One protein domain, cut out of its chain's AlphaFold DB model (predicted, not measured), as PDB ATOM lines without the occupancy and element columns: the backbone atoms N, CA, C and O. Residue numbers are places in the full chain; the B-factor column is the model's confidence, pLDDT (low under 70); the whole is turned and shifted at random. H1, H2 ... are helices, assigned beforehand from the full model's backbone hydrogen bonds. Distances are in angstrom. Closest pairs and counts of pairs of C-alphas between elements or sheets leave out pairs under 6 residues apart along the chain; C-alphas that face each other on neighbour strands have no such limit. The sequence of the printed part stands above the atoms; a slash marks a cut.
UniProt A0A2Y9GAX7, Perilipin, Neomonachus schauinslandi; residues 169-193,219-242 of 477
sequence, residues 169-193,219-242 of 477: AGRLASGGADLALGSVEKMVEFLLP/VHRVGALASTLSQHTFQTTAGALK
ATOM      1  N   ALA A 169      35.325  46.124  69.580       75.94
ATOM      2  CA  ALA A 169      36.688  45.597  69.541       75.94
ATOM      3  C   ALA A 169      37.734  46.673  69.888       75.94
ATOM      4  O   ALA A 169      38.649  46.393  70.659       75.94
ATOM      5  N   GLY A 170      37.568  47.905  69.390       77.56
ATOM      6  CA  GLY A 170      38.429  49.049  69.714       77.56
ATOM      7  C   GLY A 170      38.421  49.409  71.203       77.56
ATOM      8  O   GLY A 170      39.485  49.581  71.793       77.56
ATOM      9  N   ARG A 171      37.247  49.401  71.849       77.31
ATOM     10  CA  ARG A 171      37.104  49.651  73.296       77.31
ATOM     11  C   ARG A 171      37.666  48.528  74.168       77.31
ATOM     12  O   ARG A 171      38.214  48.787  75.235       77.31
ATOM     13  N   LEU A 172      37.541  47.275  73.728       78.31
ATOM     14  CA  LEU A 172      38.173  46.143  74.414       78.31
ATOM     15  C   LEU A 172      39.703  46.192  74.269       78.31
ATOM     16  O   LEU A 172      40.418  45.925  75.235       78.31
ATOM     17  N   ALA A 173      40.208  46.585  73.096       75.75
ATOM     18  CA  ALA A 173      41.635  46.759  72.851       75.75
ATOM     19  C   ALA A 173      42.230  47.923  73.664       75.75
ATOM     20  O   ALA A 173      43.289  47.757  74.272       75.75
ATOM     21  N   SER A 174      41.544  49.070  73.743       74.19
ATOM     22  CA  SER A 174      41.978  50.202  74.575       74.19
ATOM     23  C   SER A 174      41.943  49.859  76.068       74.19
ATOM     24  O   SER A 174      42.907  50.143  76.777       74.19
ATOM     25  N   GLY A 175      40.916  49.136  76.529       74.69
ATOM     26  CA  GLY A 175      40.853  48.617  77.898       74.69
ATOM     27  C   GLY A 175      41.995  47.650  78.239       74.69
ATOM     28  O   GLY A 175      42.549  47.709  79.337       74.69
ATOM     29  N   GLY A 176      42.404  46.795  77.294       77.31
ATOM     30  CA  GLY A 176      43.572  45.923  77.450       77.31
ATOM     31  C   GLY A 176      44.892  46.695  77.538       77.31
ATOM     32  O   GLY A 176      45.740  46.382  78.377       77.31
ATOM     33  N   ALA A 177      45.050  47.741  76.724       78.12
ATOM     34  CA  ALA A 177      46.227  48.605  76.752       78.12
ATOM     35  C   ALA A 177      46.323  49.414  78.062       78.12
ATOM     36  O   ALA A 177      47.407  49.514  78.640       78.12
ATOM     37  N   ASP A 178      45.198  49.902  78.590       76.06
ATOM     38  CA  ASP A 178      45.135  50.594  79.884       76.06
ATOM     39  C   ASP A 178      45.498  49.682  81.069       76.06
ATOM     40  O   ASP A 178      46.154  50.122  82.019       76.06
ATOM     41  N   LEU A 179      45.104  48.404  81.023       75.62
ATOM     42  CA  LEU A 179      45.466  47.410  82.038       75.62
ATOM     43  C   LEU A 179      46.955  47.052  81.981       75.62
ATOM     44  O   LEU A 179      47.614  46.985  83.021       75.62
ATOM     45  N   ALA A 180      47.500  46.869  80.775       77.56
ATOM     46  CA  ALA A 180      48.923  46.619  80.579       77.56
ATOM     47  C   ALA A 180      49.764  47.802  81.080       77.56
ATOM     48  O   ALA A 180      50.704  47.604  81.851       77.56
ATOM     49  N   LEU A 181      49.378  49.034  80.741       73.38
ATOM     50  CA  LEU A 181      50.041  50.235  81.246       73.38
ATOM     51  C   LEU A 181      49.919  50.371  82.761       73.38
ATOM     52  O   LEU A 181      50.919  50.643  83.414       73.38
ATOM     53  N   GLY A 182      48.757  50.084  83.350       77.00
ATOM     54  CA  GLY A 182      48.605  50.063  84.807       77.00
ATOM     55  C   GLY A 182      49.517  49.043  85.506       77.00
ATOM     56  O   GLY A 182      49.976  49.293  86.622       77.00
ATOM     57  N   SER A 183      49.817  47.911  84.861       72.12
ATOM     58  CA  SER A 183      50.777  46.927  85.382       72.12
ATOM     59  C   SER A 183      52.233  47.396  85.263       72.12
ATOM     60  O   SER A 183      53.015  47.196  86.193       72.12
ATOM     61  N   VAL A 184      52.579  48.080  84.165       77.62
ATOM     62  CA  VAL A 184      53.910  48.667  83.947       77.62
ATOM     63  C   VAL A 184      54.153  49.824  84.908       77.62
ATOM     64  O   VAL A 184      55.223  49.885  85.501       77.62
ATOM     65  N   GLU A 185      53.166  50.690  85.139       76.81
ATOM     66  CA  GLU A 185      53.241  51.763  86.139       76.81
ATOM     67  C   GLU A 185      53.512  51.209  87.539       76.81
ATOM     68  O   GLU A 185      54.456  51.643  88.195       76.81
ATOM     69  N   LYS A 186      52.759  50.186  87.963       76.19
ATOM     70  CA  LYS A 186      52.976  49.523  89.259       76.19
ATOM     71  C   LYS A 186      54.349  48.871  89.368       76.19
ATOM     72  O   LYS A 186      54.955  48.904  90.432       76.19
ATOM     73  N   MET A 187      54.851  48.266  88.293       64.50
ATOM     74  CA  MET A 187      56.179  47.652  88.298       64.50
ATOM     75  C   MET A 187      57.293  48.706  88.289       64.50
ATOM     76  O   MET A 187      58.296  48.516  88.968       64.50
ATOM     77  N   VAL A 188      57.114  49.833  87.593       72.00
ATOM     78  CA  VAL A 188      58.037  50.976  87.647       72.00
ATOM     79  C   VAL A 188      58.054  51.587  89.048       72.00
ATOM     80  O   VAL A 188      59.134  51.871  89.547       72.00
ATOM     81  N   GLU A 189      56.910  51.706  89.723       69.31
ATOM     82  CA  GLU A 189      56.830  52.178  91.114       69.31
ATOM     83  C   GLU A 189      57.483  51.199  92.110       69.31
ATOM     84  O   GLU A 189      58.092  51.617  93.090       69.31
ATOM     85  N   PHE A 190      57.427  49.890  91.838       57.47
ATOM     86  CA  PHE A 190      58.082  48.870  92.668       57.47
ATOM     87  C   PHE A 190      59.599  48.765  92.415       57.47
ATOM     88  O   PHE A 190      60.359  48.427  93.321       57.47
ATOM     89  N   LEU A 191      60.044  49.033  91.181       51.69
ATOM     90  CA  LEU A 191      61.455  49.004  90.772       51.69
ATOM     91  C   LEU A 191      62.181  50.331  91.029       51.69
ATOM     92  O   LEU A 191      63.400  50.328  91.197       51.69
ATOM     93  N   LEU A 192      61.451  51.446  91.095       49.97
ATOM     94  CA  LEU A 192      61.918  52.724  91.622       49.97
ATOM     95  C   LEU A 192      61.248  52.968  92.983       49.97
ATOM     96  O   LEU A 192      60.279  53.727  93.053       49.97
ATOM     97  N   PRO A 193      61.774  52.414  94.093       44.34
ATOM     98  CA  PRO A 193      61.505  52.989  95.398       44.34
ATOM     99  C   PRO A 193      61.856  54.476  95.319       44.34
ATOM    100  O   PRO A 193      63.016  54.841  95.107       44.34
ATOM    101  N   VAL A 219      47.608  58.198  76.119       70.38
ATOM    102  CA  VAL A 219      48.699  59.037  75.607       70.38
ATOM    103  C   VAL A 219      49.322  59.902  76.708       70.38
ATOM    104  O   VAL A 219      50.545  59.975  76.812       70.38
ATOM    105  N   HIS A 220      48.504  60.512  77.570       74.38
ATOM    106  CA  HIS A 220      48.982  61.340  78.676       74.38
ATOM    107  C   HIS A 220      49.729  60.511  79.734       74.38
ATOM    108  O   HIS A 220      50.755  60.945  80.257       74.38
ATOM    109  N   ARG A 221      49.265  59.288  80.021       76.69
ATOM    110  CA  ARG A 221      49.924  58.373  80.974       76.69
ATOM    111  C   ARG A 221      51.257  57.842  80.452       76.69
ATOM    112  O   ARG A 221      52.250  57.862  81.176       76.69
ATOM    113  N   VAL A 222      51.311  57.460  79.176       76.75
ATOM    114  CA  VAL A 222      52.565  57.078  78.507       76.75
ATOM    115  C   VAL A 222      53.546  58.251  78.489       76.75
ATOM    116  O   VAL A 222      54.726  58.063  78.782       76.75
ATOM    117  N   GLY A 223      53.063  59.467  78.215       77.69
ATOM    118  CA  GLY A 223      53.871  60.686  78.274       77.69
ATOM    119  C   GLY A 223      54.456  60.944  79.666       77.69
ATOM    120  O   GLY A 223      55.655  61.200  79.796       77.69
ATOM    121  N   ALA A 224      53.644  60.801  80.717       78.00
ATOM    122  CA  ALA A 224      54.091  60.944  82.100       78.00
ATOM    123  C   ALA A 224      55.163  59.899  82.459       78.00
ATOM    124  O   ALA A 224      56.240  60.262  82.934       78.00
ATOM    125  N   LEU A 225      54.940  58.621  82.144       77.38
ATOM    126  CA  LEU A 225      55.923  57.557  82.377       77.38
ATOM    127  C   LEU A 225      57.234  57.802  81.634       77.38
ATOM    128  O   LEU A 225      58.305  57.747  82.237       77.38
ATOM    129  N   ALA A 226      57.162  58.131  80.344       78.00
ATOM    130  CA  ALA A 226      58.342  58.423  79.542       78.00
ATOM    131  C   ALA A 226      59.142  59.595  80.128       78.00
ATOM    132  O   ALA A 226      60.370  59.524  80.209       78.00
ATOM    133  N   SER A 227      58.457  60.641  80.602       76.62
ATOM    134  CA  SER A 227      59.106  61.789  81.239       76.62
ATOM    135  C   SER A 227      59.807  61.415  82.551       76.62
ATOM    136  O   SER A 227      60.956  61.805  82.752       76.62
ATOM    137  N   THR A 228      59.186  60.587  83.401       81.44
ATOM    138  CA  THR A 228      59.784  60.135  84.674       81.44
ATOM    139  C   THR A 228      60.996  59.230  84.460       81.44
ATOM    140  O   THR A 228      62.041  59.434  85.083       81.44
ATOM    141  N   LEU A 229      60.909  58.284  83.522       80.62
ATOM    142  CA  LEU A 229      62.017  57.399  83.174       80.62
ATOM    143  C   LEU A 229      63.178  58.186  82.551       80.62
ATOM    144  O   LEU A 229      64.343  57.981  82.900       80.62
ATOM    145  N   SER A 230      62.865  59.140  81.669       74.06
ATOM    146  CA  SER A 230      63.857  60.038  81.083       74.06
ATOM    147  C   SER A 230      64.536  60.888  82.160       74.06
ATOM    148  O   SER A 230      65.760  60.931  82.234       74.06
ATOM    149  N   GLN A 231      63.771  61.499  83.066       78.62
ATOM    150  CA  GLN A 231      64.329  62.312  84.143       78.62
ATOM    151  C   GLN A 231      65.243  61.496  85.070       78.62
ATOM    152  O   GLN A 231      66.317  61.975  85.439       78.62
ATOM    153  N   HIS A 232      64.867  60.260  85.408       75.44
ATOM    154  CA  HIS A 232      65.686  59.376  86.238       75.44
ATOM    155  C   HIS A 232      66.995  58.984  85.542       75.44
ATOM    156  O   HIS A 232      68.070  59.142  86.118       75.44
ATOM    157  N   THR A 233      66.925  58.555  84.278       75.19
ATOM    158  CA  THR A 233      68.119  58.194  83.491       75.19
ATOM    159  C   THR A 233      69.074  59.378  83.305       75.19
ATOM    160  O   THR A 233      70.295  59.205  83.368       75.19
ATOM    161  N   PHE A 234      68.552  60.601  83.164       80.06
ATOM    162  CA  PHE A 234      69.373  61.812  83.148       80.06
ATOM    163  C   PHE A 234      70.029  62.100  84.499       80.06
ATOM    164  O   PHE A 234      71.220  62.408  84.533       80.06
ATOM    165  N   GLN A 235      69.305  61.971  85.613       76.94
ATOM    166  CA  GLN A 235      69.874  62.206  86.943       76.94
ATOM    167  C   GLN A 235      70.956  61.180  87.302       76.94
ATOM    168  O   GLN A 235      72.010  61.566  87.814       76.94
ATOM    169  N   THR A 236      70.764  59.899  86.971       72.44
ATOM    170  CA  THR A 236      71.771  58.854  87.213       72.44
ATOM    171  C   THR A 236      73.017  59.057  86.356       72.44
ATOM    172  O   THR A 236      74.137  58.953  86.857       72.44
ATOM    173  N   THR A 237      72.844  59.417  85.080       72.44
ATOM    174  CA  THR A 237      73.971  59.683  84.170       72.44
ATOM    175  C   THR A 237      74.728  60.944  84.586       72.44
ATOM    176  O   THR A 237      75.957  60.960  84.578       72.44
ATOM    177  N   ALA A 238      74.020  61.985  85.034       77.81
ATOM    178  CA  ALA A 238      74.638  63.197  85.563       77.81
ATOM    179  C   ALA A 238      75.425  62.932  86.858       77.81
ATOM    180  O   ALA A 238      76.507  63.491  87.038       77.81
ATOM    181  N   GLY A 239      74.922  62.066  87.745       80.75
ATOM    182  CA  GLY A 239      75.639  61.621  88.944       80.75
ATOM    183  C   GLY A 239      76.926  60.862  88.607       80.75
ATOM    184  O   GLY A 239      77.995  61.216  89.105       80.75
ATOM    185  N   ALA A 240      76.848  59.893  87.690       74.56
ATOM    186  CA  ALA A 240      78.005  59.129  87.222       74.56
ATOM    187  C   ALA A 240      79.058  60.017  86.537       74.56
ATOM    188  O   ALA A 240      80.256  59.848  86.763       74.56
ATOM    189  N   LEU A 241      78.627  61.012  85.754       76.75
ATOM    190  CA  LEU A 241      79.523  61.960  85.092       76.75
ATOM    191  C   LEU A 241      80.221  62.891  86.095       76.75
ATOM    192  O   LEU A 241      81.420  63.130  85.968       76.75
ATOM    193  N   LYS A 242      79.511  63.376  87.123       78.19
ATOM    194  CA  LYS A 242      80.111  64.169  88.212       78.19
ATOM    195  C   LYS A 242      81.134  63.355  89.002       78.19
ATOM    196  O   LYS A 242      82.203  63.869  89.325       78.19
TER     197      LYS A 242
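What this domain is: This is residues 169 to 193 and 219 to 242 of the 477 residues of the protein "Perilipin" of Neomonachus schauinslandi (UniProt A0A2Y9GAX7). Two long helices run the same way, slid past each other: the later part of H1 lies alongside the early part of H2, with residues 169 to 177 sticking out at one end and 233 to 242 at the other. They make a rod of 51 by 19 by 10 A. The printed part has 49 residues, with H1 then H2 and no named strand, class all helix; it is only just loose, close to extended, with a radius of gyration of the C-alphas of 14.3 A.

How they stand to each other: Start with H1, residues 169 to 191, and look across to H2, residues 219 to 242; they are close but not clearly touching, the closest C-alphas being those of Glu 185 and Leu 225, 7.4 A apart. They run the same way at a shallow tilt of 26 degrees. In H1 and H2 every O i to N i+4 pair is within hydrogen-bond range.

Where its parts are: Find C-alpha 169 at (36.688, 45.597, 69.541); from there H1 runs 32.8 A to C-alpha 191. H2 runs 34.2 A from C-alpha 219 to C-alpha 242 at (80.111, 64.169, 88.212).

The domain as a whole: The C-alphas of Ala 169 and Lys 242, the two farthest apart, are 50.8 A apart. Residues 194 to 218 are not printed; C-alphas 193 and 219 are 24.3 A apart across the cut. Look for pLDDT under 70 at residues 187 and 189 to 193.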